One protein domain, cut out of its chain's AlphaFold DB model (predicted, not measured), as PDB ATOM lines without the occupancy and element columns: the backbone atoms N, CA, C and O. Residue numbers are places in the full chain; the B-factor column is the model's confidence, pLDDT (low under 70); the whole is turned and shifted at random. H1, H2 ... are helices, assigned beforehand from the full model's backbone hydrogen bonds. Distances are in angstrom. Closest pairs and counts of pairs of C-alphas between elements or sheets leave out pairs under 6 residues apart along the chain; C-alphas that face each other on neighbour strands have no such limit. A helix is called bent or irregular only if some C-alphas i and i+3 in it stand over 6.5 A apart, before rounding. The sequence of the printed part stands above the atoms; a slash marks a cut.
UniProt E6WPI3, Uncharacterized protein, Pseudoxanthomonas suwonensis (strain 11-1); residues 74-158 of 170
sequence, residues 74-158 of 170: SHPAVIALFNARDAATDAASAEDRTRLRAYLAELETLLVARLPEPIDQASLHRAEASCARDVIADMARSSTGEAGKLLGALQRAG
ATOM      1  N   SER A  74     -19.670 -37.274  28.801       64.31
ATOM      2  CA  SER A  74     -19.010 -36.151  28.103       64.31
ATOM      3  C   SER A  74     -19.418 -36.012  26.631       64.31
ATOM      4  O   SER A  74     -18.911 -35.142  25.923       64.31
ATOM      5  N   HIS A  75     -20.336 -36.859  26.152       74.56
ATOM      6  CA  HIS A  75     -20.817 -36.794  24.778       74.56
ATOM      7  C   HIS A  75     -21.654 -35.517  24.569       74.56
ATOM      8  O   HIS A  75     -22.554 -35.244  25.368       74.56
ATOM      9  N   PRO A  76     -21.438 -34.745  23.486       76.62
ATOM     10  CA  PRO A  76     -22.103 -33.454  23.289       76.62
ATOM     11  C   PRO A  76     -23.631 -33.565  23.266       76.62
ATOM     12  O   PRO A  76     -24.312 -32.689  23.784       76.62
ATOM     13  N   ALA A  77     -24.174 -34.661  22.726       77.94
ATOM     14  CA  ALA A  77     -25.618 -34.900  22.717       77.94
ATOM     15  C   ALA A  77     -26.194 -35.164  24.123       77.94
ATOM     16  O   ALA A  77     -27.315 -34.756  24.410       77.94
ATOM     17  N   VAL A  78     -25.417 -35.800  25.008       80.38
ATOM     18  CA  VAL A  78     -25.813 -36.064  26.401       80.38
ATOM     19  C   VAL A  78     -25.778 -34.765  27.203       80.38
ATOM     20  O   VAL A  78     -26.748 -34.432  27.876       80.38
ATOM     21  N   ILE A  79     -24.714 -33.973  27.044       80.44
ATOM     22  CA  ILE A  79     -24.595 -32.640  27.654       80.44
ATOM     23  C   ILE A  79     -25.731 -31.721  27.183       80.44
ATOM     24  O   ILE A  79     -26.359 -31.046  27.994       80.44
ATOM     25  N   ALA A  80     -26.022 -31.699  25.879       82.19
ATOM     26  CA  ALA A  80     -27.098 -30.880  25.324       82.19
ATOM     27  C   ALA A  80     -28.471 -31.261  25.896       82.19
ATOM     28  O   ALA A  80     -29.274 -30.373  26.187       82.19
ATOM     29  N   LEU A  81     -28.722 -32.560  26.095       83.88
ATOM     30  CA  LEU A  81     -29.949 -33.046  26.716       83.88
ATOM     31  C   LEU A  81     -30.082 -32.536  28.157       83.88
ATOM     32  O   LEU A  81     -31.091 -31.909  28.477       83.88
ATOM     33  N   PHE A  82     -29.073 -32.751  29.007       84.81
ATOM     34  CA  PHE A  82     -29.140 -32.335  30.412       84.81
ATOM     35  C   PHE A  82     -29.200 -30.818  30.577       84.81
ATOM     36  O   PHE A  82     -30.040 -30.334  31.329       84.81
ATOM     37  N   ASN A  83     -28.450 -30.053  29.779       84.75
ATOM     38  CA  ASN A  83     -28.550 -28.590  29.782       84.75
ATOM     39  C   ASN A  83     -29.970 -28.104  29.444       84.75
ATOM     40  O   ASN A  83     -30.456 -27.140  30.036       84.75
ATOM     41  N   ALA A  84     -30.657 -28.762  28.502       84.81
ATOM     42  CA  ALA A  84     -32.040 -28.425  28.173       84.81
ATOM     43  C   ALA A  84     -33.006 -28.747  29.328       84.81
ATOM     44  O   ALA A  84     -33.981 -28.022  29.535       84.81
ATOM     45  N   ARG A  85     -32.746 -29.815  30.094       84.50
ATOM     46  CA  ARG A  85     -33.574 -30.202  31.250       84.50
ATOM     47  C   ARG A  85     -33.327 -29.345  32.484       84.50
ATOM     48  O   ARG A  85     -34.291 -29.000  33.171       84.50
ATOM     49  N   ASP A  86     -32.086 -28.939  32.712       87.69
ATOM     50  CA  ASP A  86     -31.738 -27.972  33.751       87.69
ATOM     51  C   ASP A  86     -32.401 -26.623  33.475       87.69
ATOM     52  O   ASP A  86     -33.082 -26.086  34.348       87.69
ATOM     53  N   ALA A  87     -32.336 -26.132  32.232       85.31
ATOM     54  CA  ALA A  87     -33.017 -24.899  31.840       85.31
ATOM     55  C   ALA A  87     -34.544 -24.975  32.048       85.31
ATOM     56  O   ALA A  87     -35.148 -24.025  32.554       85.31
ATOM     57  N   ALA A  88     -35.173 -26.107  31.706       83.94
ATOM     58  CA  ALA A  88     -36.602 -26.324  31.946       83.94
ATOM     59  C   ALA A  88     -36.946 -26.360  33.448       83.94
ATOM     60  O   ALA A  88     -37.975 -25.832  33.870       83.94
ATOM     61  N   THR A  89     -36.068 -26.936  34.271       86.50
ATOM     62  CA  THR A  89     -36.240 -27.013  35.729       86.50
ATOM     63  C   THR A  89     -36.049 -25.660  36.407       86.50
ATOM     64  O   THR A  89     -36.795 -25.310  37.325       86.50
ATOM     65  N   ASP A  90     -35.092 -24.860  35.948       86.94
ATOM     66  CA  ASP A  90     -34.876 -23.515  36.477       86.94
ATOM     67  C   ASP A  90     -36.041 -22.574  36.128       86.94
ATOM     68  O   ASP A  90     -36.440 -21.761  36.972       86.94
ATOM     69  N   ALA A  91     -36.656 -22.757  34.954       84.94
ATOM     70  CA  ALA A  91     -37.872 -22.052  34.539       84.94
ATOM     71  C   ALA A  91     -39.144 -22.487  35.300       84.94
ATOM     72  O   ALA A  91     -40.142 -21.763  35.281       84.94
ATOM     73  N   ALA A  92     -39.131 -23.640  35.976       87.81
ATOM     74  CA  ALA A  92     -40.274 -24.135  36.736       87.81
ATOM     75  C   ALA A  92     -40.533 -23.322  38.020       87.81
ATOM     76  O   ALA A  92     -39.682 -22.572  38.515       87.81
ATOM     77  N   SER A  93     -41.729 -23.503  38.591       86.50
ATOM     78  CA  SER A  93     -42.102 -22.901  39.874       86.50
ATOM     79  C   SER A  93     -41.153 -23.353  40.994       86.50
ATOM     80  O   SER A  93     -40.586 -24.444  40.944       86.50
ATOM     81  N   ALA A  94     -40.984 -22.535  42.038       84.88
ATOM     82  CA  ALA A  94     -40.115 -22.890  43.166       84.88
ATOM     83  C   ALA A  94     -40.550 -24.194  43.864       84.88
ATOM     84  O   ALA A  94     -39.701 -24.943  44.340       84.88
ATOM     85  N   GLU A  95     -41.858 -24.472  43.884       85.44
ATOM     86  CA  GLU A  95     -42.421 -25.695  44.455       85.44
ATOM     87  C   GLU A  95     -42.074 -26.938  43.619       85.44
ATOM     88  O   GLU A  95     -41.752 -27.997  44.159       85.44
ATOM     89  N   ASP A  96     -42.101 -26.805  42.292       86.31
ATOM     90  CA  ASP A  96     -41.808 -27.899  41.365       86.31
ATOM     91  C   ASP A  96     -40.303 -28.142  41.220       86.31
ATOM     92  O   ASP A  96     -39.868 -29.284  41.080       86.31
ATOM     93  N   ARG A  97     -39.489 -27.086  41.323       87.19
ATOM     94  CA  ARG A  97     -38.042 -27.130  41.086       87.19
ATOM     95  C   ARG A  97     -37.315 -28.154  41.955       87.19
ATOM     96  O   ARG A  97     -36.460 -28.874  41.453       87.19
ATOM     97  N   THR A  98     -37.647 -28.249  43.243       87.50
ATOM     98  CA  THR A  98     -37.008 -29.226  44.144       87.50
ATOM     99  C   THR A  98     -37.315 -30.662  43.722       87.50
ATOM    100  O   THR A  98     -36.416 -31.500  43.704       87.50
ATOM    101  N   ARG A  99     -38.565 -30.937  43.323       86.12
ATOM    102  CA  ARG A  99     -38.995 -32.270  42.869       86.12
ATOM    103  C   ARG A  99     -38.361 -32.627  41.527       86.12
ATOM    104  O   ARG A  99     -37.849 -33.729  41.367       86.12
ATOM    105  N   LEU A 100     -38.337 -31.673  40.600       88.75
ATOM    106  CA  LEU A 100     -37.718 -31.836  39.287       88.75
ATOM    107  C   LEU A 100     -36.202 -32.050  39.388       88.75
ATOM    108  O   LEU A 100     -35.673 -32.881  38.662       88.75
ATOM    109  N   ARG A 101     -35.504 -31.392  40.325       89.25
ATOM    110  CA  ARG A 101     -34.067 -31.627  40.561       89.25
ATOM    111  C   ARG A 101     -33.769 -33.024  41.094       89.25
ATOM    112  O   ARG A 101     -32.835 -33.655  40.614       89.25
ATOM    113  N   ALA A 102     -34.551 -33.503  42.062       87.56
ATOM    114  CA  ALA A 102     -34.401 -34.868  42.567       87.56
ATOM    115  C   ALA A 102     -34.627 -35.894  41.443       87.56
ATOM    116  O   ALA A 102     -33.796 -36.770  41.226       87.56
ATOM    117  N   TYR A 103     -35.688 -35.695  40.655       88.88
ATOM    118  CA  TYR A 103     -35.968 -36.499  39.468       88.88
ATOM    119  C   TYR A 103     -34.830 -36.463  38.437       88.88
ATOM    120  O   TYR A 103     -34.447 -37.509  37.922       88.88
ATOM    121  N   LEU A 104     -34.268 -35.287  38.138       88.69
ATOM    122  CA  LEU A 104     -33.186 -35.164  37.160       88.69
ATOM    123  C   LEU A 104     -31.903 -35.860  37.605       88.69
ATOM    124  O   LEU A 104     -31.265 -36.496  36.773       88.69
ATOM    125  N   ALA A 105     -31.558 -35.806  38.891       86.94
ATOM    126  CA  ALA A 105     -30.391 -36.515  39.412       86.94
ATOM    127  C   ALA A 105     -30.537 -38.045  39.277       86.94
ATOM    128  O   ALA A 105     -29.593 -38.746  38.895       86.94
ATOM    129  N   GLU A 106     -31.733 -38.575  39.549       87.12
ATOM    130  CA  GLU A 106     -32.031 -40.002  39.368       87.12
ATOM    131  C   GLU A 106     -32.050 -40.396  37.885       87.12
ATOM    132  O   GLU A 106     -31.444 -41.399  37.495       87.12
ATOM    133  N   LEU A 107     -32.681 -39.572  37.043       87.25
ATOM    134  CA  LEU A 107     -32.711 -39.757  35.594       87.25
ATOM    135  C   LEU A 107     -31.298 -39.754  35.004       87.25
ATOM    136  O   LEU A 107     -30.991 -40.610  34.179       87.25
ATOM    137  N   GLU A 108     -30.438 -38.828  35.431       85.38
ATOM    138  CA  GLU A 108     -29.047 -38.742  34.989       85.38
ATOM    139  C   GLU A 108     -28.279 -40.013  35.331       85.38
ATOM    140  O   GLU A 108     -27.654 -40.619  34.458       85.38
ATOM    141  N   THR A 109     -28.396 -40.463  36.577       84.62
ATOM    142  CA  THR A 109     -27.736 -41.681  37.054       84.62
ATOM    143  C   THR A 109     -28.143 -42.899  36.221       84.62
ATOM    144  O   THR A 109     -27.288 -43.666  35.769       84.62
ATOM    145  N   LEU A 110     -29.446 -43.068  35.971       82.94
ATOM    146  CA  LEU A 110     -29.966 -44.189  35.184       82.94
ATOM    147  C   LEU A 110     -29.609 -44.085  33.704       82.94
ATOM    148  O   LEU A 110     -29.259 -45.100  33.095       82.94
ATOM    149  N   LEU A 111     -29.687 -42.883  33.129       83.81
ATOM    150  CA  LEU A 111     -29.376 -42.667  31.724       83.81
ATOM    151  C   LEU A 111     -27.900 -42.956  31.472       83.81
ATOM    152  O   LEU A 111     -27.608 -43.735  30.575       83.81
ATOM    153  N   VAL A 112     -26.988 -42.428  32.300       81.31
ATOM    154  CA  VAL A 112     -25.538 -42.678  32.198       81.31
ATOM    155  C   VAL A 112     -25.205 -44.165  32.324       81.31
ATOM    156  O   VAL A 112     -24.360 -44.664  31.578       81.31
ATOM    157  N   ALA A 113     -25.888 -44.890  33.212       81.62
ATOM    158  CA  ALA A 113     -25.704 -46.332  33.375       81.62
ATOM    159  C   ALA A 113     -26.201 -47.156  32.170       81.62
ATOM    160  O   ALA A 113     -25.749 -48.284  31.974       81.62
ATOM    161  N   ARG A 114     -27.132 -46.616  31.374       79.19
ATOM    162  CA  ARG A 114     -27.796 -47.310  30.257       79.19
ATOM    163  C   ARG A 114     -27.691 -46.529  28.948       79.19
ATOM    164  O   ARG A 114     -28.618 -46.556  28.137       79.19
ATOM    165  N   LEU A 115     -26.581 -45.813  28.753       79.50
ATOM    166  CA  LEU A 115     -26.399 -44.983  27.567       79.50
ATOM    167  C   LEU A 115     -26.499 -45.849  26.300       79.50
ATOM    168  O   LEU A 115     -25.842 -46.889  26.218       79.50
ATOM    169  N   PRO A 116     -27.339 -45.456  25.327       76.00
ATOM    170  CA  PRO A 116     -27.541 -46.240  24.125       76.00
ATOM    171  C   PRO A 116     -26.314 -46.140  23.217       76.00
ATOM    172  O   PRO A 116     -25.727 -45.071  23.069       76.00
ATOM    173  N   GLU A 117     -25.971 -47.240  22.554       79.50
ATOM    174  CA  GLU A 117     -25.035 -47.238  21.434       79.50
ATOM    175  C   GLU A 117     -25.816 -47.560  20.149       79.50
ATOM    176  O   GLU A 117     -26.419 -48.634  20.064       79.50
ATOM    177  N   PRO A 118     -25.855 -46.653  19.152       81.38
ATOM    178  CA  PRO A 118     -25.141 -45.370  19.060       81.38
ATOM    179  C   PRO A 118     -25.724 -44.233  19.933       81.38
ATOM    180  O   PRO A 118     -26.926 -44.171  20.187       81.38
ATOM    181  N   ILE A 119     -24.859 -43.287  20.337       78.12
ATOM    182  CA  ILE A 119     -25.237 -42.080  21.098       78.12
ATOM    183  C   ILE A 119     -25.697 -40.979  20.123       78.12
ATOM    184  O   ILE A 119     -24.977 -40.020  19.840       78.12
ATOM    185  N   ASP A 120     -26.907 -41.129  19.589       82.19
ATOM    186  CA  ASP A 120     -27.597 -40.110  18.787       82.19
ATOM    187  C   ASP A 120     -28.814 -39.526  19.527       82.19
ATOM    188  O   ASP A 120     -29.278 -40.068  20.531       82.19
ATOM    189  N   GLN A 121     -29.351 -38.410  19.029       76.56
ATOM    190  CA  GLN A 121     -30.460 -37.697  19.670       76.56
ATOM    191  C   GLN A 121     -31.731 -38.555  19.812       76.56
ATOM    192  O   GLN A 121     -32.390 -38.520  20.851       76.56
ATOM    193  N   ALA A 122     -32.084 -39.352  18.799       81.81
ATOM    194  CA  ALA A 122     -33.290 -40.176  18.827       81.81
ATOM    195  C   ALA A 122     -33.135 -41.380  19.766       81.81
ATOM    196  O   ALA A 122     -34.095 -41.800  20.419       81.81
ATOM    197  N   SER A 123     -31.936 -41.956  19.835       80.56
ATOM    198  CA  SER A 123     -31.599 -43.022  20.780       80.56
ATOM    199  C   SER A 123     -31.577 -42.502  22.219       80.56
ATOM    200  O   SER A 123     -32.155 -43.139  23.100       80.56
ATOM    201  N   LEU A 124     -31.032 -41.304  22.448       83.81
ATOM    202  CA  LEU A 124     -31.046 -40.646  23.756       83.81
ATOM    203  C   LEU A 124     -32.457 -40.313  24.239       83.81
ATOM    204  O   LEU A 124     -32.764 -40.612  25.384       83.81
ATOM    205  N   HIS A 125     -33.340 -39.784  23.389       83.88
ATOM    206  CA  HIS A 125     -34.729 -39.531  23.794       83.88
ATOM    207  C   HIS A 125     -35.501 -40.816  24.119       83.88
ATOM    208  O   HIS A 125     -36.338 -40.830  25.023       83.88
ATOM    209  N   ARG A 126     -35.213 -41.924  23.421       82.69
ATOM    210  CA  ARG A 126     -35.796 -43.234  23.752       82.69
ATOM    211  C   ARG A 126     -35.280 -43.762  25.090       82.69
ATOM    212  O   ARG A 126     -36.077 -44.255  25.887       82.69
ATOM    213  N   ALA A 127     -33.976 -43.641  25.338       85.75
ATOM    214  CA  ALA A 127     -33.366 -44.029  26.604       85.75
ATOM    215  C   ALA A 127     -33.878 -43.154  27.763       85.75
ATOM    216  O   ALA A 127     -34.308 -43.695  28.776       85.75
ATOM    217  N   GLU A 128     -33.954 -41.835  27.572       86.94
ATOM    218  CA  GLU A 128     -34.548 -40.870  28.507       86.94
ATOM    219  C   GLU A 128     -35.978 -41.274  28.875       86.94
ATOM    220  O   GLU A 128     -36.292 -41.405  30.053       86.94
ATOM    221  N   ALA A 129     -36.834 -41.550  27.885       85.88
ATOM    222  CA  ALA A 129     -38.214 -41.962  28.132       85.88
ATOM    223  C   ALA A 129     -38.312 -43.295  28.894       85.88
ATOM    224  O   ALA A 129     -39.214 -43.471  29.712       85.88
ATOM    225  N   SER A 130     -37.400 -44.238  28.636       85.62
ATOM    226  CA  SER A 130     -37.349 -45.506  29.372       85.62
ATOM    227  C   SER A 130     -36.886 -45.304  30.815       85.62
ATOM    228  O   SER A 130     -37.516 -45.825  31.728       85.62
ATOM    229  N   CYS A 131     -35.822 -44.531  31.036       87.19
ATOM    230  CA  CYS A 131     -35.324 -44.216  32.374       87.19
ATOM    231  C   CYS A 131     -36.356 -43.411  33.176       87.19
ATOM    232  O   CYS A 131     -36.576 -43.701  34.346       87.19
ATOM    233  N   ALA A 132     -37.055 -42.467  32.539       88.00
ATOM    234  CA  ALA A 132     -38.142 -41.711  33.154       88.00
ATOM    235  C   ALA A 132     -39.283 -42.624  33.626       88.00
ATOM    236  O   ALA A 132     -39.791 -42.449  34.733       88.00
ATOM    237  N   ARG A 133     -39.665 -43.629  32.818       84.69
ATOM    238  CA  ARG A 133     -40.647 -44.646  33.234       84.69
ATOM    239  C   ARG A 133     -40.187 -45.396  34.473       84.69
ATOM    240  O   ARG A 133     -40.991 -45.566  35.382       84.69
ATOM    241  N   ASP A 134     -38.926 -45.811  34.515       87.56
ATOM    242  CA  ASP A 134     -38.387 -46.564  35.648       87.56
ATOM    243  C   ASP A 134     -38.393 -45.731  36.936       87.56
ATOM    244  O   ASP A 134     -38.856 -46.228  37.959       87.56
ATOM    245  N   VAL A 135     -37.974 -44.459  36.879       87.00
ATOM    246  CA  VAL A 135     -38.017 -43.543  38.038       87.00
ATOM    247  C   VAL A 135     -39.446 -43.371  38.546       87.00
ATOM    248  O   VAL A 135     -39.712 -43.508  39.738       87.00
ATOM    249  N   ILE A 136     -40.400 -43.100  37.648       85.62
ATOM    250  CA  ILE A 136     -41.786 -42.864  38.065       85.62
ATOM    251  C   ILE A 136     -42.431 -44.157  38.581       85.62
ATOM    252  O   ILE A 136     -43.176 -44.111  39.558       85.62
ATOM    253  N   ALA A 137     -42.146 -45.309  37.967       86.12
ATOM    254  CA  ALA A 137     -42.653 -46.600  38.424       86.12
ATOM    255  C   ALA A 137     -42.090 -46.980  39.803       86.12
ATOM    256  O   ALA A 137     -42.834 -47.479  40.648       86.12
ATOM    257  N   ASP A 138     -40.806 -46.724  40.053       86.31
ATOM    258  CA  ASP A 138     -40.187 -46.962  41.359       86.31
ATOM    259  C   ASP A 138     -40.748 -46.016  42.434       86.31
ATOM    260  O   ASP A 138     -41.136 -46.440  43.529       86.31
ATOM    261  N   MET A 139     -40.938 -44.742  42.080       84.12
ATOM    262  CA  MET A 139     -41.599 -43.769  42.948       84.12
ATOM    263  C   MET A 139     -43.058 -44.143  43.229       84.12
ATOM    264  O   MET A 139     -43.520 -44.013  44.357       84.12
ATOM    265  N   ALA A 140     -43.797 -44.659  42.245       84.00
ATOM    266  CA  ALA A 140     -45.181 -45.085  42.433       84.00
ATOM    267  C   ALA A 140     -45.300 -46.295  43.376       84.00
ATOM    268  O   ALA A 140     -46.259 -46.368  44.146       84.00
ATOM    269  N   ARG A 141     -44.319 -47.211  43.361       84.62
ATOM    270  CA  ARG A 141     -44.253 -48.349  44.298       84.62
ATOM    271  C   ARG A 141     -43.977 -47.915  45.736       84.62
ATOM    272  O   ARG A 141     -44.460 -48.564  46.659       84.62
ATOM    273  N   SER A 142     -43.202 -46.848  45.927       83.19
ATOM    274  CA  SER A 142     -42.845 -46.334  47.255       83.19
ATOM    275  C   SER A 142     -43.850 -45.309  47.798       83.19
ATOM    276  O   SER A 142     -44.102 -45.283  49.002       83.19
ATOM    277  N   SER A 143     -44.450 -44.480  46.938       81.62
ATOM    278  CA  SER A 143     -45.452 -43.470  47.296       81.62
ATOM    279  C   SER A 143     -46.252 -42.984  46.077       81.62
ATOM    280  O   SER A 143     -45.806 -42.147  45.287       81.62
ATOM    281  N   THR A 144     -47.509 -43.422  45.967       74.31
ATOM    282  CA  THR A 144     -48.428 -43.001  44.891       74.31
ATOM    283  C   THR A 144     -48.734 -41.497  44.909       74.31
ATOM    284  O   THR A 144     -48.938 -40.886  43.857       74.31
ATOM    285  N   GLY A 145     -48.733 -40.874  46.093       81.75
ATOM    286  CA  GLY A 145     -48.967 -39.438  46.261       81.75
ATOM    287  C   GLY A 145     -47.828 -38.573  45.717       81.75
ATOM    288  O   GLY A 145     -48.088 -37.557  45.070       81.75
ATOM    289  N   GLU A 146     -46.576 -38.980  45.930       82.00
ATOM    290  CA  GLU A 146     -45.409 -38.242  45.429       82.00
ATOM    291  C   GLU A 146     -45.201 -38.459  43.927       82.00
ATOM    292  O   GLU A 146     -44.948 -37.490  43.209       82.00
ATOM    293  N   ALA A 147     -45.449 -39.673  43.420       83.94
ATOM    294  CA  ALA A 147     -45.424 -39.944  41.982       83.94
ATOM    295  C   ALA A 147     -46.420 -39.058  41.210       83.94
ATOM    296  O   ALA A 147     -46.082 -38.479  40.177       83.94
ATOM    297  N   GLY A 148     -47.635 -38.870  41.740       84.12
ATOM    298  CA  GLY A 148     -48.630 -37.974  41.143       84.12
ATOM    299  C   GLY A 148     -48.206 -36.500  41.138       84.12
ATOM    300  O   GLY A 148     -48.440 -35.793  40.156       84.12
ATOM    301  N   LYS A 149     -47.554 -36.032  42.210       86.56
ATOM    302  CA  LYS A 149     -47.017 -34.662  42.281       86.56
ATOM    303  C   LYS A 149     -45.878 -34.458  41.285       86.56
ATOM    304  O   LYS A 149     -45.854 -33.425  40.614       86.56
ATOM    305  N   LEU A 150     -44.980 -35.437  41.158       86.06
ATOM    306  CA  LEU A 150     -43.893 -35.412  40.180       86.06
ATOM    307  C   LEU A 150     -44.432 -35.394  38.745       86.06
ATOM    308  O   LEU A 150     -44.012 -34.551  37.957       86.06
ATOM    309  N   LEU A 151     -45.407 -36.246  38.419       86.56
ATOM    310  CA  LEU A 151     -46.065 -36.250  37.106       86.56
ATOM    311  C   LEU A 151     -46.678 -34.884  36.771       86.56
ATOM    312  O   LEU A 151     -46.464 -34.361  35.678       86.56
ATOM    313  N   GLY A 152     -47.376 -34.266  37.728       85.44
ATOM    314  CA  GLY A 152     -47.926 -32.922  37.548       85.44
ATOM    315  C   GLY A 152     -46.847 -31.855  37.329       85.44
ATOM    316  O   GLY A 152     -47.025 -30.968  36.494       85.44
ATOM    317  N   ALA A 153     -45.722 -31.941  38.043       86.25
ATOM    318  CA  ALA A 153     -44.588 -31.034  37.865       86.25
ATOM    319  C   ALA A 153     -43.927 -31.201  36.483       86.25
ATOM    320  O   ALA A 153     -43.645 -30.206  35.816       86.25
ATOM    321  N   LEU A 154     -43.746 -32.444  36.022       86.38
ATOM    322  CA  LEU A 154     -43.192 -32.761  34.702       86.38
ATOM    323  C   LEU A 154     -44.076 -32.219  33.570       86.38
ATOM    324  O   LEU A 154     -43.562 -31.588  32.647       86.38
ATOM    325  N   GLN A 155     -45.398 -32.397  33.668       86.94
ATOM    326  CA  GLN A 155     -46.350 -31.849  32.693       86.94
ATOM    327  C   GLN A 155     -46.299 -30.315  32.648       86.94
ATOM    328  O   GLN A 155     -46.229 -29.737  31.563       86.94
ATOM    329  N   ARG A 156     -46.285 -29.645  33.810       84.81
ATOM    330  CA  ARG A 156     -46.200 -28.174  33.885       84.81
ATOM    331  C   ARG A 156     -44.895 -27.624  33.317       84.81
ATOM    332  O   ARG A 156     -44.909 -26.564  32.701       84.81
ATOM    333  N   ALA A 157     -43.790 -28.334  33.516       80.50
ATOM    334  CA  ALA A 157     -42.484 -27.933  33.007       80.50
ATOM    335  C   ALA A 157     -42.229 -28.376  31.548       80.50
ATOM    336  O   ALA A 157     -41.146 -28.140  31.017       80.50
ATOM    337  N   GLY A 158     -43.216 -28.992  30.881       79.38
ATOM    338  CA  GLY A 158     -43.141 -29.348  29.460       79.38
ATOM    339  C   GLY A 158     -42.268 -30.569  29.154       79.38
ATOM    340  O   GLY A 158     -41.784 -30.715  28.030       79.38
TER     341      GLY A 158
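What this domain is: This is residues 74 to 158 of the 170 residues of an uncharacterized protein of Pseudoxanthomonas suwonensis (strain 11-1) (UniProt E6WPI3). Two helical hairpins pack on each other with their helices crossed: H3, the longest helix, folds back into the shorter H4, and H2, paired with H1, crosses both H3 and H4. H1 runs beside H2 and meets H3 only at their ends. The printed part has 85 residues with four named helices, H1, H2, H3 and H4 along the chain, and no named strand; the class is all helix. It is compact, with a radius of gyration of the C-alphas of 12.8 A and spans of 37 by 28 by 17 A.

Where its parts are: H3, residues 121 to 142, is 31.4 A long, from C-alpha 121 at (-30.460, -37.697, 19.670). H2, residues 94 to 113, is 29.2 A long; it is neither bent nor irregular, but only just: C-alphas 95 and 98 are 6.5 A apart. H1, residues 76 to 91, spans 22.5 A from C-alpha 76 at (-22.103, -33.454, 23.289). H4, residues 144 to 156, spans 18.6 A and ends with C-alpha 156 at (-46.200, -28.174, 33.885).

How they stand to each other: H2 and H3 are the hubs, touching three helices each. With residues 127 to 135 alone H3 touches H2, closest at the C-alphas of Cys 131 and Leu 110, 6.1 A, at a steep tilt of 65 degrees, opposite ways. H3 and H4 form a hairpin at a shallow tilt of 32 degrees; their closest C-alphas, Ala 140 and Ala 147, are 5.2 A apart. H1 and H2 form another at 15 degrees, closest at the C-alphas of Thr 89 and Arg 97, 5.7 A. H4 touches H2 about perpendicular, at 83 degrees, with the C-alphas of Ala 153 and Asp 96 closest at 5.5 A. The helix packing is part aligned, in the two hairpins, and part crossed, where H2 meets H3 and H4. H1 and H3 only just touch, only at their ends, with 3 pairs of C-alphas within 8 A, Ala 77 and Gln 121 closest at 6.4 A; H1 and H4 are apart. In H1, H3 and H4 every O i to N i+4 pair is within hydrogen-bond range, in H2 14 of 16.

The domain as a whole: The C-alphas of Pro 118 and Gly 145 are farthest apart, at 36.6 A. The printed part has no cut and no long link. Mean pLDDT of the printed part is 83.8; residue 74 is under 70.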